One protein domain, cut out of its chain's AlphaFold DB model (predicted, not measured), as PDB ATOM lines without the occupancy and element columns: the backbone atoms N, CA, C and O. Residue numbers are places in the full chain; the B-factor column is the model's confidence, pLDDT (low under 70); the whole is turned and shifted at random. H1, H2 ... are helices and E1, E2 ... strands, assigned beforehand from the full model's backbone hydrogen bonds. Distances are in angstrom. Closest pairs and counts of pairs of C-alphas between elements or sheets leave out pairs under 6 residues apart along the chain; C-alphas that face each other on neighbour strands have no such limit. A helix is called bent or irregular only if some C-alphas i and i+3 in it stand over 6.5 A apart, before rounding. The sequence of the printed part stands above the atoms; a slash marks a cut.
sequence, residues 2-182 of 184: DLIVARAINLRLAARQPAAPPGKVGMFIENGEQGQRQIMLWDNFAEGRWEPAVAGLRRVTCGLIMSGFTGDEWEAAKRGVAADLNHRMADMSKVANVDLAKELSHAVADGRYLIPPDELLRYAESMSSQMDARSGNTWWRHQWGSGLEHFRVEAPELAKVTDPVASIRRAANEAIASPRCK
ATOM      1  N   ASP A   2     113.042  73.211   4.315       92.38
ATOM      2  CA  ASP A   2     111.890  72.293   4.252       92.38
ATOM      3  C   ASP A   2     111.643  71.697   2.863       92.38
ATOM      4  O   ASP A   2     111.597  70.479   2.730       92.38
ATOM      5  N   LEU A   3     111.580  72.531   1.816       92.19
ATOM      6  CA  LEU A   3     111.387  72.065   0.436       92.19
ATOM      7  C   LEU A   3     112.484  71.091  -0.024       92.19
ATOM      8  O   LEU A   3     112.185  70.085  -0.661       92.19
ATOM      9  N   ILE A   4     113.749  71.359   0.319       94.94
ATOM     10  CA  ILE A   4     114.888  70.517  -0.079       94.94
ATOM     11  C   ILE A   4     114.855  69.195   0.689       94.94
ATOM     12  O   ILE A   4     115.015  68.140   0.084       94.94
ATOM     13  N   VAL A   5     114.591  69.232   1.999       95.75
ATOM     14  CA  VAL A   5     114.489  68.017   2.823       95.75
ATOM     15  C   VAL A   5     113.320  67.148   2.370       95.75
ATOM     16  O   VAL A   5     113.504  65.952   2.141       95.75
ATOM     17  N   ALA A   6     112.143  67.748   2.167       95.62
ATOM     18  CA  ALA A   6     110.982  67.046   1.640       95.62
ATOM     19  C   ALA A   6     111.291  66.426   0.274       95.62
ATOM     20  O   ALA A   6     111.007  65.250   0.053       95.62
ATOM     21  N   ARG A   7     111.941  67.166  -0.635       95.94
ATOM     22  CA  ARG A   7     112.340  66.630  -1.943       95.94
ATOM     23  C   ARG A   7     113.339  65.479  -1.816       95.94
ATOM     24  O   ARG A   7     113.152  64.461  -2.475       95.94
ATOM     25  N   ALA A   8     114.360  65.598  -0.968       97.00
ATOM     26  CA  ALA A   8     115.369  64.557  -0.763       97.00
ATOM     27  C   ALA A   8     114.753  63.255  -0.226       97.00
ATOM     28  O   ALA A   8     115.048  62.169  -0.726       97.00
ATOM     29  N   ILE A   9     113.850  63.356   0.752       96.75
ATOM     30  CA  ILE A   9     113.159  62.191   1.317       96.75
ATOM     31  C   ILE A   9     112.198  61.580   0.293       96.75
ATOM     32  O   ILE A   9     112.196  60.362   0.133       96.75
ATOM     33  N   ASN A  10     111.447  62.397  -0.451       95.56
ATOM     34  CA  ASN A  10     110.586  61.918  -1.535       95.56
ATOM     35  C   ASN A  10     111.382  61.160  -2.611       95.56
ATOM     36  O   ASN A  10     110.979  60.069  -3.010       95.56
ATOM     37  N   LEU A  11     112.543  61.679  -3.031       94.69
ATOM     38  CA  LEU A  11     113.440  60.988  -3.966       94.69
ATOM     39  C   LEU A  11     113.917  59.643  -3.401       94.69
ATOM     40  O   LEU A  11     113.881  58.632  -4.100       94.69
ATOM     41  N   ARG A  12     114.309  59.608  -2.122       95.56
ATOM     42  CA  ARG A  12     114.744  58.378  -1.448       95.56
ATOM     43  C   ARG A  12     113.617  57.350  -1.328       95.56
ATOM     44  O   ARG A  12     113.861  56.161  -1.516       95.56
ATOM     45  N   LEU A  13     112.395  57.779  -1.019       94.94
ATOM     46  CA  LEU A  13     111.221  56.904  -0.966       94.94
ATOM     47  C   LEU A  13     110.902  56.336  -2.355       94.94
ATOM     48  O   LEU A  13     110.763  55.121  -2.499       94.94
ATOM     49  N   ALA A  14     110.870  57.191  -3.380       92.62
ATOM     50  CA  ALA A  14     110.596  56.796  -4.760       92.62
ATOM     51  C   ALA A  14     111.649  55.823  -5.314       92.62
ATOM     52  O   ALA A  14     111.296  54.826  -5.940       92.62
ATOM     53  N   ALA A  15     112.935  56.036  -5.015       92.50
ATOM     54  CA  ALA A  15     114.023  55.154  -5.448       92.50
ATOM     55  C   ALA A  15     113.874  53.706  -4.945       92.50
ATOM     56  O   ALA A  15     114.405  52.775  -5.547       92.50
ATOM     57  N   ARG A  16     113.132  53.490  -3.853       88.88
ATOM     58  CA  ARG A  16     112.853  52.150  -3.314       88.88
ATOM     59  C   ARG A  16     111.656  51.471  -3.967       88.88
ATOM     60  O   ARG A  16     111.470  50.273  -3.773       88.88
ATOM     61  N   GLN A  17     110.854  52.222  -4.717       88.94
ATOM     62  CA  GLN A  17     109.680  51.737  -5.433       88.94
ATOM     63  C   GLN A  17     109.632  52.339  -6.852       88.94
ATOM     64  O   GLN A  17     108.677  53.035  -7.182       88.94
ATOM     65  N   PRO A  18     110.629  52.077  -7.720       85.38
ATOM     66  CA  PRO A  18     110.763  52.774  -9.006       85.38
ATOM     67  C   PRO A  18     109.606  52.517  -9.984       85.38
ATOM     68  O   PRO A  18     109.364  53.324 -10.871       85.38
ATOM     69  N   ALA A  19     108.883  51.405  -9.820       86.50
ATOM     70  CA  ALA A  19     107.709  51.065 -10.625       86.50
ATOM     71  C   ALA A  19     106.387  51.609 -10.045       86.50
ATOM     72  O   ALA A  19     105.320  51.345 -10.597       86.50
ATOM     73  N   ALA A  20     106.422  52.303  -8.905       84.50
ATOM     74  CA  ALA A  20     105.223  52.855  -8.290       84.50
ATOM     75  C   ALA A  20     104.721  54.099  -9.042       84.50
ATOM     76  O   ALA A  20     105.534  54.912  -9.485       84.50
ATOM     77  N   PRO A  21     103.394  54.298  -9.138       87.19
ATOM     78  CA  PRO A  21     102.851  55.543  -9.662       87.19
ATOM     79  C   PRO A  21     103.208  56.734  -8.750       87.19
ATOM     80  O   PRO A  21     103.391  56.551  -7.536       87.19
ATOM     81  N   PRO A  22     103.266  57.964  -9.299       83.75
ATOM     82  CA  PRO A  22     103.421  59.179  -8.503       83.75
ATOM     83  C   PRO A  22     102.391  59.257  -7.368       83.75
ATOM     84  O   PRO A  22     101.233  58.890  -7.543       83.75
ATOM     85  N   GLY A  23     102.818  59.726  -6.193       84.50
ATOM     86  CA  GLY A  23     101.954  59.873  -5.016       84.50
ATOM     87  C   GLY A  23     101.738  58.597  -4.195       84.50
ATOM     88  O   GLY A  23     101.201  58.683  -3.091       84.50
ATOM     89  N   LYS A  24     102.200  57.424  -4.664       91.94
ATOM     90  CA  LYS A  24     102.133  56.186  -3.872       91.94
ATOM     91  C   LYS A  24     102.877  56.323  -2.545       91.94
ATOM     92  O   LYS A  24     102.349  55.974  -1.501       91.94
ATOM     93  N   VAL A  25     104.099  56.831  -2.594       94.50
ATOM     94  CA  VAL A  25     104.891  57.163  -1.410       94.50
ATOM     95  C   VAL A  25     105.103  58.657  -1.368       94.50
ATOM     96  O   VAL A  25     105.139  59.308  -2.416       94.50
ATOM     97  N   GLY A  26     105.337  59.181  -0.176       94.88
ATOM     98  CA  GLY A  26     105.877  60.515  -0.092       94.88
ATOM     99  C   GLY A  26     106.078  61.039   1.309       94.88
ATOM    100  O   GLY A  26     105.985  60.318   2.302       94.88
ATOM    101  N   MET A  27     106.409  62.320   1.340       94.88
ATOM    102  CA  MET A  27     106.595  63.109   2.533       94.88
ATOM    103  C   MET A  27     106.086  64.530   2.313       94.88
ATOM    104  O   MET A  27     106.362  65.134   1.271       94.88
ATOM    105  N   PHE A  28     105.424  65.077   3.328       92.06
ATOM    106  CA  PHE A  28     105.159  66.504   3.431       92.06
ATOM    107  C   PHE A  28     105.462  67.016   4.840       92.06
ATOM    108  O   PHE A  28     105.655  66.253   5.792       92.06
ATOM    109  N   ILE A  29     105.551  68.338   4.936       91.38
ATOM    110  CA  ILE A  29     105.743  69.076   6.176       91.38
ATOM    111  C   ILE A  29     104.587  70.062   6.273       91.38
ATOM    112  O   ILE A  29     104.412  70.883   5.374       91.38
ATOM    113  N   GLU A  30     103.839  69.993   7.364       86.31
ATOM    114  CA  GLU A  30     102.802  70.959   7.713       86.31
ATOM    115  C   GLU A  30     103.323  71.877   8.818       86.31
ATOM    116  O   GLU A  30     103.927  71.421   9.792       86.31
ATOM    117  N   ASN A  31     103.106  73.181   8.666       80.50
ATOM    118  CA  ASN A  31     103.687  74.212   9.522       80.50
ATOM    119  C   ASN A  31     102.681  74.812  10.501       80.50
ATOM    120  O   ASN A  31     102.586  76.029  10.614       80.50
ATOM    121  N   GLY A  32     101.977  73.970  11.257       67.50
ATOM    122  CA  GLY A  32     101.147  74.470  12.348       67.50
ATOM    123  C   GLY A  32      99.745  74.911  11.952       67.50
ATOM    124  O   GLY A  32      99.132  75.596  12.765       67.50
ATOM    125  N   GLU A  33      99.208  74.476  10.804       65.62
ATOM    126  CA  GLU A  33      97.785  74.694  10.471       65.62
ATOM    127  C   GLU A  33      96.875  74.145  11.594       65.62
ATOM    128  O   GLU A  33      95.847  74.735  11.919       65.62
ATOM    129  N   GLN A  34      97.301  73.072  12.277       63.44
ATOM    130  CA  GLN A  34      96.639  72.513  13.468       63.44
ATOM    131  C   GLN A  34      97.301  72.886  14.813       63.44
ATOM    132  O   GLN A  34      97.175  72.165  15.802       63.44
ATOM    133  N   GLY A  35      98.055  73.987  14.872       71.94
ATOM    134  CA  GLY A  35      98.752  74.446  16.084       71.94
ATOM    135  C   GLY A  35     100.033  73.674  16.425       71.94
ATOM    136  O   GLY A  35     100.675  73.960  17.437       71.94
ATOM    137  N   GLN A  36     100.430  72.710  15.590       79.94
ATOM    138  CA  GLN A  36     101.674  71.950  15.721       79.94
ATOM    139  C   GLN A  36     102.292  71.679  14.351       79.94
ATOM    140  O   GLN A  36     101.592  71.413  13.376       79.94
ATOM    141  N   ARG A  37     103.623  71.713  14.276       86.31
ATOM    142  CA  ARG A  37     104.356  71.324  13.071       86.31
ATOM    143  C   ARG A  37     104.332  69.803  12.925       86.31
ATOM    144  O   ARG A  37     104.725  69.101  13.854       86.31
ATOM    145  N   GLN A  38     103.938  69.301  11.757       90.62
ATOM    146  CA  GLN A  38     103.884  67.867  11.472       90.62
ATOM    147  C   GLN A  38     104.831  67.500  10.334       90.62
ATOM    148  O   GLN A  38     104.947  68.208   9.333       90.62
ATOM    149  N   ILE A  39     105.511  66.366  10.486       93.69
ATOM    150  CA  ILE A  39     106.303  65.743   9.430       93.69
ATOM    151  C   ILE A  39     105.663  64.393   9.138       93.69
ATOM    152  O   ILE A  39     105.740  63.483   9.961       93.69
ATOM    153  N   MET A  40     105.043  64.262   7.968       94.19
ATOM    154  CA  MET A  40     104.343  63.043   7.582       94.19
ATOM    155  C   MET A  40     105.103  62.331   6.475       94.19
ATOM    156  O   MET A  40     105.494  62.952   5.490       94.19
ATOM    157  N   LEU A  41     105.305  61.024   6.641       96.06
ATOM    158  CA  LEU A  41     105.792  60.118   5.605       96.06
ATOM    159  C   LEU A  41     104.731  59.037   5.398       96.06
ATOM    160  O   LEU A  41     104.196  58.520   6.378       96.06
ATOM    161  N   TRP A  42     104.450  58.670   4.151       96.44
ATOM    162  CA  TRP A  42     103.449  57.650   3.838       96.44
ATOM    163  C   TRP A  42     103.912  56.678   2.754       96.44
ATOM    164  O   TRP A  42     104.798  56.968   1.944       96.44
ATOM    165  N   ASP A  43     103.260  55.519   2.744       96.00
ATOM    166  CA  ASP A  43     103.325  54.504   1.698       96.00
ATOM    167  C   ASP A  43     101.909  53.945   1.508       96.00
ATOM    168  O   ASP A  43     101.371  53.285   2.394       96.00
ATOM    169  N   ASN A  44     101.283  54.275   0.379       93.81
ATOM    170  CA  ASN A  44      99.986  53.760  -0.032       93.81
ATOM    171  C   ASN A  44     100.177  52.347  -0.598       93.81
ATOM    172  O   ASN A  44     100.443  52.138  -1.790       93.81
ATOM    173  N   PHE A  45     100.129  51.372   0.302       91.44
ATOM    174  CA  PHE A  45     100.382  49.975   0.000       91.44
ATOM    175  C   PHE A  45      99.137  49.267  -0.548       91.44
ATOM    176  O   PHE A  45      98.004  49.636  -0.267       91.44
ATOM    177  N   ALA A  46      99.356  48.210  -1.335       90.00
ATOM    178  CA  ALA A  46      98.274  47.328  -1.769       90.00
ATOM    179  C   ALA A  46      97.779  46.445  -0.608       90.00
ATOM    180  O   ALA A  46      98.519  46.205   0.346       90.00
ATOM    181  N   GLU A  47      96.561  45.913  -0.710       89.81
ATOM    182  CA  GLU A  47      95.989  44.991   0.283       89.81
ATOM    183  C   GLU A  47      96.966  43.856   0.650       89.81
ATOM    184  O   GLU A  47      97.647  43.297  -0.218       89.81
ATOM    185  N   GLY A  48      97.097  43.547   1.946       90.06
ATOM    186  CA  GLY A  48      98.031  42.529   2.435       90.06
ATOM    187  C   GLY A  48      99.509  42.939   2.412       90.06
ATOM    188  O   GLY A  48     100.380  42.103   2.658       90.06
ATOM    189  N   ARG A  49      99.842  44.198   2.087       92.88
ATOM    190  CA  ARG A  49     101.235  44.682   1.956       92.88
ATOM    191  C   ARG A  49     101.641  45.715   3.004       92.88
ATOM    192  O   ARG A  49     102.672  46.368   2.831       92.88
ATOM    193  N   TRP A  50     100.891  45.829   4.098       94.12
ATOM    194  CA  TRP A  50     101.188  46.793   5.155       94.12
ATOM    195  C   TRP A  50     102.534  46.516   5.848       94.12
ATOM    196  O   TRP A  50     103.299  47.448   6.070       94.12
ATOM    197  N   GLU A  51     102.895  45.254   6.120       94.69
ATOM    198  CA  GLU A  51     104.163  44.909   6.791       94.69
ATOM    199  C   GLU A  51     105.407  45.390   6.008       94.69
ATOM    200  O   GLU A  51     106.221  46.131   6.571       94.69
ATOM    201  N   PRO A  52     105.569  45.068   4.702       93.12
ATOM    202  CA  PRO A  52     106.653  45.624   3.893       93.12
ATOM    203  C   PRO A  52     106.678  47.152   3.836       93.12
ATOM    204  O   PRO A  52     107.768  47.726   3.765       93.12
ATOM    205  N   ALA A  53     105.511  47.801   3.851       94.19
ATOM    206  CA  ALA A  53     105.392  49.256   3.811       94.19
ATOM    207  C   ALA A  53     105.877  49.892   5.123       94.19
ATOM    208  O   ALA A  53     106.739  50.774   5.100       94.19
ATOM    209  N   VAL A  54     105.447  49.355   6.272       94.50
ATOM    210  CA  VAL A  54     105.942  49.733   7.608       94.50
ATOM    211  C   VAL A  54     107.460  49.569   7.689       94.50
ATOM    212  O   VAL A  54     108.187  50.508   8.024       94.50
ATOM    213  N   ALA A  55     107.962  48.393   7.307       92.69
ATOM    214  CA  ALA A  55     109.391  48.097   7.270       92.69
ATOM    215  C   ALA A  55     110.153  49.009   6.292       92.69
ATOM    216  O   ALA A  55     111.338  49.307   6.473       92.69
ATOM    217  N   GLY A  56     109.500  49.427   5.209       93.06
ATOM    218  CA  GLY A  56     109.991  50.403   4.250       93.06
ATOM    219  C   GLY A  56     110.210  51.752   4.918       93.06
ATOM    220  O   GLY A  56     111.357  52.196   5.028       93.06
ATOM    221  N   LEU A  57     109.142  52.369   5.413       94.88
ATOM    222  CA  LEU A  57     109.193  53.677   6.063       94.88
ATOM    223  C   LEU A  57     110.204  53.696   7.214       94.88
ATOM    224  O   LEU A  57     111.062  54.580   7.254       94.88
ATOM    225  N   ARG A  58     110.218  52.659   8.065       93.56
ATOM    226  CA  ARG A  58     111.163  52.585   9.188       93.56
ATOM    227  C   ARG A  58     112.626  52.516   8.747       93.56
ATOM    228  O   ARG A  58     113.487  53.155   9.349       93.56
ATOM    229  N   ARG A  59     112.935  51.779   7.673       93.44
ATOM    230  CA  ARG A  59     114.299  51.740   7.111       93.44
ATOM    231  C   ARG A  59     114.741  53.104   6.586       93.44
ATOM    232  O   ARG A  59     115.902  53.461   6.771       93.44
ATOM    233  N   VAL A  60     113.836  53.872   5.972       94.44
ATOM    234  CA  VAL A  60     114.152  55.235   5.507       94.44
ATOM    235  C   VAL A  60     114.442  56.151   6.688       94.44
ATOM    236  O   VAL A  60     115.502  56.777   6.710       94.44
ATOM    237  N   THR A  61     113.550  56.207   7.679       93.69
ATOM    238  CA  THR A  61     113.710  57.113   8.824       93.69
ATOM    239  C   THR A  61     114.935  56.753   9.657       93.69
ATOM    240  O   THR A  61     115.739  57.632   9.962       93.69
ATOM    241  N   CYS A  62     115.176  55.466   9.928       93.12
ATOM    242  CA  CYS A  62     116.393  55.048  10.623       93.12
ATOM    243  C   CYS A  62     117.663  55.359   9.819       93.12
ATOM    244  O   CYS A  62     118.638  55.853  10.383       93.12
ATOM    245  N   GLY A  63     117.661  55.128   8.501       93.81
ATOM    246  CA  GLY A  63     118.792  55.482   7.640       93.81
ATOM    247  C   GLY A  63     119.104  56.982   7.674       93.81
ATOM    248  O   GLY A  63     120.267  57.372   7.753       93.81
ATOM    249  N   LEU A  64     118.075  57.833   7.696       94.25
ATOM    250  CA  LEU A  64     118.230  59.283   7.844       94.25
ATOM    251  C   LEU A  64     118.773  59.683   9.225       94.25
ATOM    252  O   LEU A  64     119.615  60.572   9.316       94.25
ATOM    253  N   ILE A  65     118.342  59.017  10.298       92.38
ATOM    254  CA  ILE A  65     118.868  59.262  11.651       92.38
ATOM    255  C   ILE A  65     120.357  58.893  11.722       92.38
ATOM    256  O   ILE A  65     121.183  59.694  12.172       92.38
ATOM    257  N   MET A  66     120.696  57.690  11.254       92.38
ATOM    258  CA  MET A  66     122.024  57.095  11.416       92.38
ATOM    259  C   MET A  66     123.057  57.677  10.450       92.38
ATOM    260  O   MET A  66     124.153  58.038  10.871       92.38
ATOM    261  N   SER A  67     122.711  57.787   9.169       93.06
ATOM    262  CA  SER A  67     123.648  58.147   8.098       93.06
ATOM    263  C   SER A  67     123.316  59.483   7.439       93.06
ATOM    264  O   SER A  67     124.209  60.124   6.892       93.06
ATOM    265  N   GLY A  68     122.069  59.945   7.540       95.69
ATOM    266  CA  GLY A  68     121.637  61.198   6.926       95.69
ATOM    267  C   GLY A  68     121.445  61.113   5.408       95.69
ATOM    268  O   GLY A  68     121.310  60.029   4.835       95.69
ATOM    269  N   PHE A  69     121.385  62.280   4.775       97.50
ATOM    270  CA  PHE A  69     121.458  62.525   3.339       97.50
ATOM    271  C   PHE A  69     122.905  62.464   2.855       97.50
ATOM    272  O   PHE A  69     123.811  62.975   3.525       97.50
ATOM    273  N   THR A  70     123.103  61.890   1.671       96.62
ATOM    274  CA  THR A  70     124.361  61.993   0.927       96.62
ATOM    275  C   THR A  70     124.443  63.329   0.181       96.62
ATOM    276  O   THR A  70     123.442  64.030   0.013       96.62
ATOM    277  N   GLY A  71     125.645  63.689  -0.286       96.25
ATOM    278  CA  GLY A  71     125.834  64.867  -1.139       96.25
ATOM    279  C   GLY A  71     125.020  64.783  -2.434       96.25
ATOM    280  O   GLY A  71     124.322  65.730  -2.778       96.25
ATOM    281  N   ASP A  72     125.028  63.625  -3.096       96.06
ATOM    282  CA  ASP A  72     124.327  63.429  -4.372       96.06
ATOM    283  C   ASP A  72     122.807  63.533  -4.235       96.06
ATOM    284  O   ASP A  72     122.153  64.184  -5.054       96.06
ATOM    285  N   GLU A  73     122.233  62.939  -3.182       96.19
ATOM    286  CA  GLU A  73     120.803  63.071  -2.884       96.19
ATOM    287  C   GLU A  73     120.424  64.529  -2.637       96.19
ATOM    288  O   GLU A  73     119.374  64.990  -3.088       96.19
ATOM    289  N   TRP A  74     121.292  65.265  -1.943       97.00
ATOM    290  CA  TRP A  74     121.062  66.662  -1.617       97.00
ATOM    291  C   TRP A  74     121.114  67.562  -2.854       97.00
ATOM    292  O   TRP A  74     120.223  68.384  -3.068       97.00
ATOM    293  N   GLU A  75     122.108  67.372  -3.720       95.88
ATOM    294  CA  GLU A  75     122.214  68.111  -4.978       95.88
ATOM    295  C   GLU A  75     121.067  67.776  -5.940       95.88
ATOM    296  O   GLU A  75     120.509  68.669  -6.584       95.88
ATOM    297  N   ALA A  76     120.657  66.505  -6.011       96.62
ATOM    298  CA  ALA A  76     119.475  66.105  -6.770       96.62
ATOM    299  C   ALA A  76     118.198  66.767  -6.230       96.62
ATOM    300  O   ALA A  76     117.366  67.232  -7.013       96.62
ATOM    301  N   ALA A  77     118.060  66.872  -4.906       96.62
ATOM    302  CA  ALA A  77     116.935  67.549  -4.277       96.62
ATOM    303  C   ALA A  77     116.921  69.053  -4.574       96.62
ATOM    304  O   ALA A  77     115.875  69.576  -4.953       96.62
ATOM    305  N   LYS A  78     118.068  69.742  -4.485       95.62
ATOM    306  CA  LYS A  78     118.174  71.169  -4.835       95.62
ATOM    307  C   LYS A  78     117.773  71.437  -6.282       95.62
ATOM    308  O   LYS A  78     116.944  72.310  -6.527       95.62
ATOM    309  N   ARG A  79     118.296  70.649  -7.230       95.06
ATOM    310  CA  ARG A  79     117.909  70.755  -8.648       95.06
ATOM    311  C   ARG A  79     116.422  70.481  -8.856       95.06
ATOM    312  O   ARG A  79     115.781  71.197  -9.613       95.06
ATOM    313  N   GLY A  80     115.874  69.479  -8.166       94.62
ATOM    314  CA  GLY A  80     114.448  69.161  -8.211       94.62
ATOM    315  C   GLY A  80     113.572  70.317  -7.730       94.62
ATOM    316  O   GLY A  80     112.642  70.694  -8.427       94.62
ATOM    317  N   VAL A  81     113.908  70.931  -6.590       94.12
ATOM    318  CA  VAL A  81     113.181  72.100  -6.069       94.12
ATOM    319  C   VAL A  81     113.266  73.281  -7.036       94.12
ATOM    320  O   VAL A  81     112.247  73.897  -7.324       94.12
ATOM    321  N   ALA A  82     114.451  73.581  -7.575       93.44
ATOM    322  CA  ALA A  82     114.607  74.660  -8.549       93.44
ATOM    323  C   ALA A  82     113.798  74.406  -9.832       93.44
ATOM    324  O   ALA A  82     113.185  75.330 -10.364       93.44
ATOM    325  N   ALA A  83     113.755  73.163 -10.322       94.06
ATOM    326  CA  ALA A  83     112.948  72.789 -11.481       94.06
ATOM    327  C   ALA A  83     111.442  72.909 -11.196       94.06
ATOM    328  O   ALA A  83     110.717  73.482 -12.008       94.06
ATOM    329  N   ASP A  84     110.983  72.438 -10.031       92.56
ATOM    330  CA  ASP A  84     109.581  72.545  -9.614       92.56
ATOM    331  C   ASP A  84     109.158  74.025  -9.497       92.56
ATOM    332  O   ASP A  84     108.081  74.402  -9.961       92.56
ATOM    333  N   LEU A  85     110.009  74.885  -8.921       92.69
ATOM    334  CA  LEU A  85     109.755  76.327  -8.805       92.69
ATOM    335  C   LEU A  85     109.744  77.028 -10.170       92.69
ATOM    336  O   LEU A  85     108.846  77.824 -10.430       92.69
ATOM    337  N   ASN A  86     110.682  76.692 -11.061       93.44
ATOM    338  CA  ASN A  86     110.697  77.204 -12.434       93.44
ATOM    339  C   ASN A  86     109.428  76.825 -13.203       93.44
ATOM    340  O   ASN A  86     108.844  77.659 -13.894       93.44
ATOM    341  N   HIS A  87     108.977  75.577 -13.067       92.31
ATOM    342  CA  HIS A  87     107.750  75.119 -13.706       92.31
ATOM    343  C   HIS A  87     106.525  75.872 -13.171       92.31
ATOM    344  O   HIS A  87     105.742  76.402 -13.956       92.31
ATOM    345  N   ARG A  88     106.413  76.016 -11.841       89.50
ATOM    346  CA  ARG A  88     105.338  76.798 -11.208       89.50
ATOM    347  C   ARG A  88     105.342  78.253 -11.658       89.50
ATOM    348  O   ARG A  88     104.276  78.779 -11.943       89.50
ATOM    349  N   MET A  89     106.515  78.879 -11.758       89.75
ATOM    350  CA  MET A  89     106.665  80.242 -12.274       89.75
ATOM    351  C   MET A  89     106.133  80.360 -13.712       89.75
ATOM    352  O   MET A  89     105.363  81.271 -14.007       89.75
ATOM    353  N   ALA A  90     106.494  79.425 -14.596       90.12
ATOM    354  CA  ALA A  90     106.034  79.422 -15.988       90.12
ATOM    355  C   ALA A  90     104.511  79.235 -16.121       90.12
ATOM    356  O   ALA A  90     103.900  79.752 -17.060       90.12
ATOM    357  N   ASP A  91     103.896  78.526 -15.175       90.88
ATOM    358  CA  ASP A  91     102.462  78.242 -15.159       90.88
ATOM    359  C   ASP A  91     101.645  79.196 -14.272       90.88
ATOM    360  O   ASP A  91     100.427  79.042 -14.195       90.88
ATOM    361  N   MET A  92     102.254  80.222 -13.659       83.19
ATOM    362  CA  MET A  92     101.553  81.167 -12.771       83.19
ATOM    363  C   MET A  92     100.312  81.791 -13.419       83.19
ATOM    364  O   MET A  92      99.278  81.925 -12.772       83.19
ATOM    365  N   SER A  93     100.385  82.131 -14.709       84.44
ATOM    366  CA  SER A  93      99.265  82.721 -15.457       84.44
ATOM    367  C   SER A  93      98.109  81.750 -15.726       84.44
ATOM    368  O   SER A  93      97.040  82.177 -16.157       84.44
ATOM    369  N   LYS A  94      98.321  80.451 -15.493       89.69
ATOM    370  CA  LYS A  94      97.347  79.375 -15.714       89.69
ATOM    371  C   LYS A  94      96.706  78.887 -14.415       89.69
ATOM    372  O   LYS A  94      95.788  78.071 -14.475       89.69
ATOM    373  N   VAL A  95      97.182  79.348 -13.255       86.25
ATOM    374  CA  VAL A  95      96.610  78.975 -11.956       86.25
ATOM    375  C   VAL A  95      95.191  79.527 -11.865       86.25
ATOM    376  O   VAL A  95      94.955  80.717 -12.070       86.25
ATOM    377  N   ALA A  96      94.226  78.660 -11.563       89.88
ATOM    378  CA  ALA A  96      92.843  79.078 -11.408       89.88
ATOM    379  C   ALA A  96      92.698  80.024 -10.204       89.88
ATOM    380  O   ALA A  96      93.220  79.749  -9.123       89.88
ATOM    381  N   ASN A  97      91.913  81.099 -10.355       88.69
ATOM    382  CA  ASN A  97      91.678  82.082  -9.285       88.69
ATOM    383  C   ASN A  97      91.215  81.437  -7.971       88.69
ATOM    384  O   ASN A  97      91.573  81.909  -6.897       88.69
ATOM    385  N   VAL A  98      90.425  80.361  -8.051       90.56
ATOM    386  CA  VAL A  98      89.950  79.625  -6.873       90.56
ATOM    387  C   VAL A  98      91.092  78.961  -6.103       90.56
ATOM    388  O   VAL A  98      91.070  78.964  -4.878       90.56
ATOM    389  N   ASP A  99      92.096  78.424  -6.789       87.31
ATOM    390  CA  ASP A  99      93.214  77.744  -6.140       87.31
ATOM    391  C   ASP A  99      94.201  78.757  -5.562       87.31
ATOM    392  O   ASP A  99      94.620  78.607  -4.417       87.31
ATOM    393  N   LEU A 100      94.442  79.866  -6.269       87.62
ATOM    394  CA  LEU A 100      95.199  80.991  -5.720       87.62
ATOM    395  C   LEU A 100      94.515  81.591  -4.478       87.62
ATOM    396  O   LEU A 100      95.175  81.883  -3.483       87.62
ATOM    397  N   ALA A 101      93.188  81.748  -4.504       88.75
ATOM    398  CA  ALA A 101      92.429  82.245  -3.360       88.75
ATOM    399  C   ALA A 101      92.506  81.293  -2.156       88.75
ATOM    400  O   ALA A 101      92.617  81.764  -1.025       88.75
ATOM    401  N   LYS A 102      92.495  79.970  -2.381       87.75
ATOM    402  CA  LYS A 102      92.728  78.980  -1.316       87.75
ATOM    403  C   LYS A 102      94.129  79.124  -0.732       87.75
ATOM    404  O   LYS A 102      94.255  79.245   0.481       87.75
ATOM    405  N   GLU A 103      95.168  79.154  -1.569       86.00
ATOM    406  CA  GLU A 103      96.554  79.310  -1.104       86.00
ATOM    407  C   GLU A 103      96.740  80.593  -0.285       86.00
ATOM    408  O   GLU A 103      97.374  80.571   0.772       86.00
ATOM    409  N   LEU A 104      96.134  81.697  -0.733       87.50
ATOM    410  CA  LEU A 104      96.148  82.961  -0.008       87.50
ATOM    411  C   LEU A 104      95.387  82.860   1.318       87.50
ATOM    412  O   LEU A 104      95.889  83.321   2.340       87.50
ATOM    413  N   SER A 105      94.206  82.240   1.321       86.31
ATOM    414  CA  SER A 105      93.416  82.028   2.537       86.31
ATOM    415  C   SER A 105      94.192  81.220   3.577       86.31
ATOM    416  O   SER A 105      94.168  81.579   4.751       86.31
ATOM    417  N   HIS A 106      94.895  80.164   3.159       84.06
ATOM    418  CA  HIS A 106      95.747  79.374   4.049       84.06
ATOM    419  C   HIS A 106      96.921  80.201   4.576       84.06
ATOM    420  O   HIS A 106      97.140  80.250   5.780       84.06
ATOM    421  N   ALA A 107      97.627  80.934   3.708       84.25
ATOM    422  CA  ALA A 107      98.723  81.797   4.145       84.25
ATOM    423  C   ALA A 107      98.267  82.846   5.179       84.25
ATOM    424  O   ALA A 107      98.921  83.030   6.203       84.25
ATOM    425  N   VAL A 108      97.114  83.485   4.954       84.94
ATOM    426  CA  VAL A 108      96.537  84.455   5.896       84.94
ATOM    427  C   VAL A 108      96.139  83.792   7.214       84.94
ATOM    428  O   VAL A 108      96.450  84.340   8.272       84.94
ATOM    429  N   ALA A 109      95.486  82.627   7.171       81.69
ATOM    430  CA  ALA A 109      95.111  81.879   8.372       81.69
ATOM    431  C   ALA A 109      96.337  81.486   9.216       81.69
ATOM    432  O   ALA A 109      96.290  81.560  10.442       81.69
ATOM    433  N   ASP A 110      97.449  81.171   8.554       73.19
ATOM    434  CA  ASP A 110      98.732  80.829   9.175       73.19
ATOM    435  C   ASP A 110      99.537  82.060   9.643       73.19
ATOM    436  O   ASP A 110     100.650  81.921  10.153       73.19
ATOM    437  N   GLY A 111      99.036  83.282   9.425       78.75
ATOM    438  CA  GLY A 111      99.755  84.515   9.756       78.75
ATOM    439  C   GLY A 111     101.049  84.713   8.956       78.75
ATOM    440  O   GLY A 111     101.977  85.366   9.437       78.75
ATOM    441  N   ARG A 112     101.135  84.151   7.743       82.19
ATOM    442  CA  ARG A 112     102.315  84.224   6.867       82.19
ATOM    443  C   ARG A 112     101.990  84.863   5.520       82.19
ATOM    444  O   ARG A 112     100.853  84.879   5.058       82.19
ATOM    445  N   TYR A 113     103.026  85.342   4.842       84.50
ATOM    446  CA  TYR A 113     102.901  85.796   3.461       84.50
ATOM    447  C   TYR A 113     102.842  84.600   2.504       84.50
ATOM    448  O   TYR A 113     103.582  83.622   2.662       84.50
ATOM    449  N   LEU A 114     101.981  84.690   1.488       85.75
ATOM    450  CA  LEU A 114     102.073  83.824   0.320       85.75
ATOM    451  C   LEU A 114     103.217  84.344  -0.554       85.75
ATOM    452  O   LEU A 114     103.084  85.383  -1.197       85.75
ATOM    453  N   ILE A 115     104.350  83.647  -0.533       86.94
ATOM    454  CA  ILE A 115     105.529  84.021  -1.321       86.94
ATOM    455  C   ILE A 115     105.352  83.460  -2.738       86.94
ATOM    456  O   ILE A 115     105.153  82.247  -2.874       86.94
ATOM    457  N   PRO A 116     105.418  84.291  -3.793       87.38
ATOM    458  CA  PRO A 116     105.222  83.821  -5.155       87.38
ATOM    459  C   PRO A 116     106.387  82.919  -5.622       87.38
ATOM    460  O   PRO A 116     107.511  83.028  -5.114       87.38
ATOM    461  N   PRO A 117     106.150  82.006  -6.588       87.56
ATOM    462  CA  PRO A 117     107.163  81.054  -7.049       87.56
ATOM    463  C   PRO A 117     108.473  81.680  -7.549       87.56
ATOM    464  O   PRO A 117     109.533  81.098  -7.326       87.56
ATOM    465  N   ASP A 118     108.427  82.849  -8.193       88.94
ATOM    466  CA  ASP A 118     109.611  83.557  -8.700       88.94
ATOM    467  C   ASP A 118     110.497  84.095  -7.564       88.94
ATOM    468  O   ASP A 118     111.727  84.031  -7.631       88.94
ATOM    469  N   GLU A 119     109.889  84.598  -6.488       91.00
ATOM    470  CA  GLU A 119     110.609  85.068  -5.308       91.00
ATOM    471  C   GLU A 119     111.217  83.892  -4.536       91.00
ATOM    472  O   GLU A 119     112.389  83.942  -4.155       91.00
ATOM    473  N   LEU A 120     110.470  82.789  -4.396       90.06
ATOM    474  CA  LEU A 120     111.000  81.545  -3.835       90.06
ATOM    475  C   LEU A 120     112.167  80.994  -4.658       90.06
ATOM    476  O   LEU A 120     113.135  80.507  -4.073       90.06
ATOM    477  N   LEU A 121     112.100  81.074  -5.991       90.62
ATOM    478  CA  LEU A 121     113.184  80.640  -6.869       90.62
ATOM    479  C   LEU A 121     114.439  81.496  -6.669       90.62
ATOM    480  O   LEU A 121     115.500  80.940  -6.396       90.62
ATOM    481  N   ARG A 122     114.317  82.830  -6.703       91.00
ATOM    482  CA  ARG A 122     115.444  83.746  -6.437       91.00
ATOM    483  C   ARG A 122     116.070  83.501  -5.062       91.00
ATOM    484  O   ARG A 122     117.295  83.506  -4.904       91.00
ATOM    485  N   TYR A 123     115.237  83.250  -4.053       90.00
ATOM    486  CA  TYR A 123     115.714  82.899  -2.720       90.00
ATOM    487  C   TYR A 123     116.441  81.546  -2.714       90.00
ATOM    488  O   TYR A 123     117.528  81.426  -2.148       90.00
ATOM    489  N   ALA A 124     115.882  80.529  -3.373       88.00
ATOM    490  CA  ALA A 124     116.506  79.217  -3.489       88.00
ATOM    491  C   ALA A 124     117.870  79.309  -4.185       88.00
ATOM    492  O   ALA A 124     118.836  78.745  -3.683       88.00
ATOM    493  N   GLU A 125     117.977  80.056  -5.282       88.69
ATOM    494  CA  GLU A 125     119.227  80.257  -6.018       88.69
ATOM    495  C   GLU A 125     120.293  80.933  -5.153       88.69
ATOM    496  O   GLU A 125     121.397  80.399  -5.025       88.69
ATOM    497  N   SER A 126     119.949  82.036  -4.480       89.56
ATOM    498  CA  SER A 126     120.897  82.786  -3.640       89.56
ATOM    499  C   SER A 126     121.379  82.013  -2.406       89.56
ATOM    500  O   SER A 126     122.524  82.179  -1.981       89.56
ATOM    501  N   MET A 127     120.542  81.131  -1.850       87.44
ATOM    502  CA  MET A 127     120.852  80.379  -0.628       87.44
ATOM    503  C   MET A 127     121.332  78.941  -0.878       87.44
ATOM    504  O   MET A 127     121.878  78.308   0.029       87.44
ATOM    505  N   SER A 128     121.146  78.397  -2.084       81.50
ATOM    506  CA  SER A 128     121.413  76.985  -2.412       81.50
ATOM    507  C   SER A 128     122.853  76.538  -2.147       81.50
ATOM    508  O   SER A 128     123.077  75.386  -1.765       81.50
ATOM    509  N   SER A 129     123.824  77.433  -2.336       83.31
ATOM    510  CA  SER A 129     125.250  77.175  -2.101       83.31
ATOM    511  C   SER A 129     125.595  77.076  -0.614       83.31
ATOM    512  O   SER A 129     126.555  76.403  -0.251       83.31
ATOM    513  N   GLN A 130     124.789  77.701   0.246       87.12
ATOM    514  CA  GLN A 130     124.953  77.691   1.701       87.12
ATOM    515  C   GLN A 130     124.213  76.516   2.359       87.12
ATOM    516  O   GLN A 130     124.459  76.194   3.519       87.12
ATOM    517  N   MET A 131     123.297  75.866   1.633       91.25
ATOM    518  CA  MET A 131     122.530  74.716   2.110       91.25
ATOM    519  C   MET A 131     123.145  73.424   1.572       91.25
ATOM    520  O   MET A 131     122.810  72.978   0.473       91.25
ATOM    521  N   ASP A 132     124.025  72.805   2.355       94.38
ATOM    522  CA  ASP A 132     124.651  71.516   2.051       94.38
ATOM    523  C   ASP A 132     123.973  70.337   2.778       94.38
ATOM    524  O   ASP A 132     123.120  70.508   3.658       94.38
ATOM    525  N   ALA A 133     124.370  69.109   2.425       96.69
ATOM    526  CA  ALA A 133     123.827  67.896   3.037       96.69
ATOM    527  C   ALA A 133     124.050  67.863   4.559       96.69
ATOM    528  O   ALA A 133     123.223  67.333   5.300       96.69
ATOM    529  N   ARG A 134     125.145  68.457   5.055       96.38
ATOM    530  CA  ARG A 134     125.417  68.564   6.496       96.38
ATOM    531  C   ARG A 134     124.351  69.405   7.191       96.38
ATOM    532  O   ARG A 134     123.807  68.965   8.202       96.38
ATOM    533  N   SER A 135     124.026  70.567   6.637       95.25
ATOM    534  CA  SER A 135     122.982  71.455   7.149       95.25
ATOM    535  C   SER A 135     121.613  70.769   7.127       95.25
ATOM    536  O   SER A 135     120.890  70.810   8.122       95.25
ATOM    537  N   GLY A 136     121.302  70.045   6.047       95.75
ATOM    538  CA  GLY A 136     120.106  69.204   5.948       95.75
ATOM    539  C   GLY A 136     120.037  68.104   7.009       95.75
ATOM    540  O   GLY A 136     118.994  67.887   7.621       95.75
ATOM    541  N   ASN A 137     121.161  67.443   7.285       97.50
ATOM    542  CA  ASN A 137     121.265  66.404   8.309       97.50
ATOM    543  C   ASN A 137     121.085  66.947   9.727       97.50
ATOM    544  O   ASN A 137     120.407  66.322  10.543       97.50
ATOM    545  N   THR A 138     121.678  68.102  10.027       96.06
ATOM    546  CA  THR A 138     121.474  68.797  11.305       96.06
ATOM    547  C   THR A 138     120.011  69.178  11.474       96.06
ATOM    548  O   THR A 138     119.415  68.882  12.508       96.06
ATOM    549  N   TRP A 139     119.417  69.760  10.431       95.12
ATOM    550  CA  TRP A 139     118.006  70.118  10.414       95.12
ATOM    551  C   TRP A 139     117.109  68.895  10.644       95.12
ATOM    552  O   TRP A 139     116.257  68.931  11.526       95.12
ATOM    553  N   TRP A 140     117.339  67.788   9.925       95.06
ATOM    554  CA  TRP A 140     116.524  66.574  10.042       95.06
ATOM    555  C   TRP A 140     116.589  65.985  11.443       95.06
ATOM    556  O   TRP A 140     115.552  65.729  12.041       95.06
ATOM    557  N   ARG A 141     117.791  65.805  12.002       93.75
ATOM    558  CA  ARG A 141     117.935  65.238  13.350       93.75
ATOM    559  C   ARG A 141     117.299  66.121  14.414       93.75
ATOM    560  O   ARG A 141     116.717  65.589  15.351       93.75
ATOM    561  N   HIS A 142     117.391  67.440  14.262       93.38
ATOM    562  CA  HIS A 142     116.756  68.370  15.185       93.38
ATOM    563  C   HIS A 142     115.227  68.299  15.098       93.38
ATOM    564  O   HIS A 142     114.579  68.121  16.119       93.38
ATOM    565  N   GLN A 143     114.661  68.389  13.892       91.62
ATOM    566  CA  GLN A 143     113.209  68.419  13.681       91.62
ATOM    567  C   GLN A 143     112.542  67.064  13.932       91.62
ATOM    568  O   GLN A 143     111.487  66.996  14.548       91.62
ATOM    569  N   TRP A 144     113.158  65.975  13.469       90.38
ATOM    570  CA  TRP A 144     112.644  64.625  13.690       90.38
ATOM    571  C   TRP A 144     112.834  64.182  15.144       90.38
ATOM    572  O   TRP A 144     111.952  63.554  15.715       90.38
ATOM    573  N   GLY A 145     113.976  64.512  15.757       85.88
ATOM    574  CA  GLY A 145     114.305  64.100  17.122       85.88
ATOM    575  C   GLY A 145     113.605  64.895  18.227       85.88
ATOM    576  O   GLY A 145     113.566  64.419  19.357       85.88
ATOM    577  N   SER A 146     113.072  66.086  17.933       85.94
ATOM    578  CA  SER A 146     112.284  66.877  18.892       85.94
ATOM    579  C   SER A 146     110.794  66.523  18.899       85.94
ATOM    580  O   SER A 146     110.087  66.911  19.828       85.94
ATOM    581  N   GLY A 147     110.314  65.813  17.875       85.56
ATOM    582  CA  GLY A 147     108.912  65.429  17.730       85.56
ATOM    583  C   GLY A 147     108.555  64.129  18.451       85.56
ATOM    584  O   GLY A 147     109.410  63.291  18.737       85.56
ATOM    585  N   LEU A 148     107.258  63.940  18.699       87.88
ATOM    586  CA  LEU A 148     106.698  62.646  19.088       87.88
ATOM    587  C   LEU A 148     106.366  61.851  17.825       87.88
ATOM    588  O   LEU A 148     105.623  62.316  16.961       87.88
ATOM    589  N   GLU A 149     106.933  60.653  17.701       87.75
ATOM    590  CA  GLU A 149     106.670  59.787  16.555       87.75
ATOM    591  C   GLU A 149     105.311  59.096  16.712       87.75
ATOM    592  O   GLU A 149     105.067  58.382  17.686       87.75
ATOM    593  N   HIS A 150     104.450  59.263  15.711       89.19
ATOM    594  CA  HIS A 150     103.193  58.536  15.590       89.19
ATOM    595  C   HIS A 150     103.251  57.617  14.373       89.19
ATOM    596  O   HIS A 150     103.637  58.038  13.284       89.19
ATOM    597  N   PHE A 151     102.835  56.365  14.554       89.56
ATOM    598  CA  PHE A 151     102.767  55.385  13.476       89.56
ATOM    599  C   PHE A 151     101.323  54.915  13.304       89.56
ATOM    600  O   PHE A 151     100.714  54.411  14.246       89.56
ATOM    601  N   ARG A 152     100.774  55.069  12.096       92.38
ATOM    602  CA  ARG A 152      99.412  54.653  11.748       92.38
ATOM    603  C   ARG A 152      99.454  53.684  10.575       92.38
ATOM    604  O   ARG A 152     100.176  53.912   9.609       92.38
ATOM    605  N   VAL A 153      98.668  52.614  10.667       95.00
ATOM    606  CA  VAL A 153      98.453  51.657   9.578       95.00
ATOM    607  C   VAL A 153      96.956  51.490   9.382       95.00
ATOM    608  O   VAL A 153      96.230  51.207  10.332       95.00
ATOM    609  N   GLU A 154      96.501  51.672   8.148       94.06
ATOM    610  CA  GLU A 154      95.108  51.476   7.751       94.06
ATOM    611  C   GLU A 154      95.019  50.217   6.889       94.06
ATOM    612  O   GLU A 154      95.294  50.252   5.695       94.06
ATOM    613  N   ALA A 155      94.707  49.082   7.518       93.81
ATOM    614  CA  ALA A 155      94.654  47.782   6.852       93.81
ATOM    615  C   ALA A 155      93.508  46.935   7.445       93.81
ATOM    616  O   ALA A 155      93.533  46.671   8.653       93.81
ATOM    617  N   PRO A 156      92.491  46.521   6.659       91.44
ATOM    618  CA  PRO A 156      91.334  45.771   7.166       91.44
ATOM    619  C   PRO A 156      91.698  44.483   7.915       91.44
ATOM    620  O   PRO A 156      91.031  44.096   8.873       91.44
ATOM    621  N   GLU A 157      92.772  43.816   7.508       90.00
ATOM    622  CA  GLU A 157      93.286  42.598   8.126       90.00
ATOM    623  C   GLU A 157      93.737  42.799   9.580       90.00
ATOM    624  O   GLU A 157      93.626  41.868  10.378       90.00
ATOM    625  N   LEU A 158      94.156  44.012   9.965       92.12
ATOM    626  CA  LEU A 158      94.525  44.324  11.348       92.12
ATOM    627  C   LEU A 158      93.326  44.260  12.297       92.12
ATOM    628  O   LEU A 158      93.516  43.984  13.477       92.12
ATOM    629  N   ALA A 159      92.094  44.423  11.802       90.00
ATOM    630  CA  ALA A 159      90.891  44.279  12.624       90.00
ATOM    631  C   ALA A 159      90.704  42.851  13.171       90.00
ATOM    632  O   ALA A 159      89.960  42.648  14.127       90.00
ATOM    633  N   LYS A 160      91.369  41.854  12.568       91.50
ATOM    634  CA  LYS A 160      91.316  40.442  12.983       91.50
ATOM    635  C   LYS A 160      92.476  40.044  13.902       91.50
ATOM    636  O   LYS A 160      92.529  38.900  14.347       91.50
ATOM    637  N   VAL A 161      93.419  40.950  14.160       92.31
ATOM    638  CA  VAL A 161      94.606  40.692  14.980       92.31
ATOM    639  C   VAL A 161      94.305  41.049  16.435       92.31
ATOM    640  O   VAL A 161      93.832  42.145  16.710       92.31
ATOM    641  N   THR A 162      94.612  40.148  17.373       92.50
ATOM    642  CA  THR A 162      94.355  40.346  18.815       92.50
ATOM    643  C   THR A 162      95.040  41.593  19.380       92.50
ATOM    644  O   THR A 162      94.447  42.302  20.186       92.50
ATOM    645  N   ASP A 163      96.275  41.868  18.950       94.00
ATOM    646  CA  ASP A 163      97.022  43.081  19.299       94.00
ATOM    647  C   ASP A 163      97.647  43.706  18.031       94.00
ATOM    648  O   ASP A 163      98.769  43.354  17.625       94.00
ATOM    649  N   PRO A 164      96.910  44.606  17.351       92.12
ATOM    650  CA  PRO A 164      97.382  45.266  16.138       92.12
ATOM    651  C   PRO A 164      98.594  46.164  16.396       92.12
ATOM    652  O   PRO A 164      99.511  46.205  15.578       92.12
ATOM    653  N   VAL A 165      98.638  46.847  17.544       92.56
ATOM    654  CA  VAL A 165      99.723  47.778  17.887       92.56
ATOM    655  C   VAL A 165     101.027  47.016  18.087       92.56
ATOM    656  O   VAL A 165     102.047  47.394  17.508       92.56
ATOM    657  N   ALA A 166     101.007  45.908  18.835       92.38
ATOM    658  CA  ALA A 166     102.191  45.068  18.986       92.38
ATOM    659  C   ALA A 166     102.643  44.463  17.651       92.38
ATOM    660  O   ALA A 166     103.846  44.369  17.402       92.38
ATOM    661  N   SER A 167     101.707  44.103  16.770       92.06
ATOM    662  CA  SER A 167     102.029  43.561  15.444       92.06
ATOM    663  C   SER A 167     102.700  44.600  14.543       92.06
ATOM    664  O   SER A 167     103.726  44.305  13.929       92.06
ATOM    665  N   ILE A 168     102.197  45.839  14.532       93.06
ATOM    666  CA  ILE A 168     102.822  46.959  13.814       93.06
ATOM    667  C   ILE A 168     104.204  47.267  14.393       93.06
ATOM    668  O   ILE A 168     105.177  47.382  13.645       93.06
ATOM    669  N   ARG A 169     104.320  47.353  15.726       92.25
ATOM    670  CA  ARG A 169     105.597  47.603  16.408       92.25
ATOM    671  C   ARG A 169     106.623  46.522  16.076       92.25
ATOM    672  O   ARG A 169     107.782  46.844  15.817       92.25
ATOM    673  N   ARG A 170     106.211  45.252  16.056       91.69
ATOM    674  CA  ARG A 170     107.067  44.127  15.663       91.69
ATOM    675  C   ARG A 170     107.562  44.298  14.228       91.69
ATOM    676  O   ARG A 170     108.772  44.319  14.033       91.69
ATOM    677  N   ALA A 171     106.664  44.526  13.268       91.94
ATOM    678  CA  ALA A 171     107.032  44.734  11.865       91.94
ATOM    679  C   ALA A 171     108.004  45.917  11.678       91.94
ATOM    680  O   ALA A 171     108.975  45.825  10.924       91.94
ATOM    681  N   ALA A 172     107.794  47.021  12.404       91.94
ATOM    682  CA  ALA A 172     108.703  48.164  12.390       91.94
ATOM    683  C   ALA A 172     110.084  47.819  12.978       91.94
ATOM    684  O   ALA A 172     111.110  48.187  12.407       91.94
ATOM    685  N   ASN A 173     110.125  47.104  14.103       91.31
ATOM    686  CA  ASN A 173     111.363  46.798  14.819       91.31
ATOM    687  C   ASN A 173     112.192  45.686  14.171       91.31
ATOM    688  O   ASN A 173     113.418  45.764  14.195       91.31
ATOM    689  N   GLU A 174     111.559  44.675  13.578       90.69
ATOM    690  CA  GLU A 174     112.246  43.591  12.859       90.69
ATOM    691  C   GLU A 174     112.942  44.094  11.591       90.69
ATOM    692  O   GLU A 174     113.979  43.567  11.193       90.69
ATOM    693  N   ALA A 175     112.435  45.176  10.996       85.06
ATOM    694  CA  ALA A 175     113.057  45.811   9.841       85.06
ATOM    695  C   ALA A 175     114.415  46.473  10.151       85.06
ATOM    696  O   ALA A 175     115.105  46.898   9.218       85.06
ATOM    697  N   ILE A 176     114.785  46.607  11.432       89.00
ATOM    698  CA  ILE A 176     115.902  47.432  11.892       89.00
ATOM    699  C   ILE A 176     116.801  46.687  12.882       89.00
ATOM    700  O   ILE A 176     116.408  46.345  13.993       89.00
ATOM    701  N   ALA A 177     118.080  46.544  12.526       78.06
ATOM    702  CA  ALA A 177     119.085  45.968  13.422       78.06
ATOM    703  C   ALA A 177     119.516  46.924  14.556       78.06
ATOM    704  O   ALA A 177     119.904  46.476  15.633       78.06
ATOM    705  N   SER A 178     119.454  48.243  14.333       82.12
ATOM    706  CA  SER A 178     119.941  49.254  15.284       82.12
ATOM    707  C   SER A 178     118.959  49.498  16.441       82.12
ATOM    708  O   SER A 178     117.846  49.971  16.193       82.12
ATOM    709  N   PRO A 179     119.362  49.302  17.714       79.62
ATOM    710  CA  PRO A 179     118.510  49.591  18.870       79.62
ATOM    711  C   PRO A 179     118.061  51.055  18.957       79.62
ATOM    712  O   PRO A 179     116.954  51.325  19.404       79.62
ATOM    713  N   ARG A 180     118.885  51.998  18.470       80.31
ATOM    714  CA  ARG A 180     118.595  53.449  18.484       80.31
ATOM    715  C   ARG A 180     117.394  53.854  17.629       80.31
ATOM    716  O   ARG A 180     116.913  54.971  17.737       80.31
ATOM    717  N   CYS A 181     116.955  52.956  16.759       84.94
ATOM    718  CA  CYS A 181     115.854  53.159  15.836       84.94
ATOM    719  C   CYS A 181     114.693  52.199  16.127       84.94
ATOM    720  O   CYS A 181     113.854  51.981  15.254       84.94
ATOM    721  N   LYS A 182     114.625  51.579  17.307       80.44
ATOM    722  CA  LYS A 182     113.458  50.772  17.672       80.44
ATOM    723  C   LYS A 182     112.329  51.674  18.169       80.44
ATOM    724  O   LYS A 182     112.575  52.691  18.806       80.44
TER     725      LYS A 182
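Overview. This is residues 2 to 182 of the 184 residues of an uncharacterized protein of Sphingomonas sp. S-NIH.Pt15_0812 (UniProt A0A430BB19). A two-stranded hairpin, E1 and E2, with helix H1 packed along E1, makes the middle, and the other helices form a U round it. One arm has H3 and H5 side by side with H4 beyond them, the other has H2 and H8 crossed with the small H7 beyond, and H6 lies between the arms near the end of H2. The printed part has 181 residues, with eight named helices and two strands in the order H1 E1 E2 H2 H3 H4 H5 H6 H7 H8; the sheet E1 - E2 is antiparallel and the class is mostly helix. It is compact, with a radius of gyration of the C-alphas of 18.3 A and spans of 53 by 37 by 35 A.

Arrangement. From H1, residues 2 to 15, the closest C-alphas to E1, residues 25 to 31, are those of Asn 10 and Gly 26, 5.1 A apart. E1 forms a hairpin with E2, residues 37 to 43, antiparallel at 171 degrees; N 28 and O 40 are 3.0 A apart and N 42 and O 26 are 2.9 A apart, within hydrogen-bond range. H2, residues 50 to 66, is the hub, touching three helices. It only just touches H1, with 3 pairs of C-alphas within 8 A, the closest Leu 13 and Val 60 at 7.3 A. H3, residues 71 to 94, touches H1 with residues 73 to 81 alone, closest at the C-alphas of Ala 8 and Ala 77, 4.9 A. H3 is irregular: C-alphas 90 and 93 are 7.5 A apart. H4, residues 97 to 109, touches no helix. H5, residues 117 to 127, touches H3 at a shallow tilt of 26 degrees, opposite ways, closest at the C-alphas of Met 89 and Pro 117, 5.3 A. H6, residues 133 to 146, touches H2 at the C-alphas of Ile 65 and Arg 141, 6.3 A, its closest pair. H7, residues 156 to 160, is close to but not clearly touching H8, residues 164 to 174; the C-alphas of Leu 158 and Pro 164 are closest, at 5.7 A. H8 touches H2 at a steep tilt of 50 degrees, the same way, closest at the C-alphas of Ala 55 and Ala 172, 5.2 A. Every O i to N i+4 pair is within hydrogen-bond range in H1, H2, H4, H5, H6 and H8; in H3 18 of 20 are, and in H7 0 of 1, with 2 of 2 O i to N i+3 pairs.

Along the chain. H1 begins at C-alpha 2, (111.890, 72.293, 4.252), and H8 ends at C-alpha 174, (112.246, 43.591, 12.859). H3 is 35.1 A long, H2 24.1 A, and E1 and E2 are 20.3 A each.

Size, cuts and confidence. The C-alphas farthest apart, of Ser 126 and Thr 162, are 54.9 A apart. The printed part has no cut and no long link, and residues 93 to 99, of which 97 to 99 belong to H4, stand free. Mean pLDDT of the printed part is 90.2, and residues 32 to 34 are under 70.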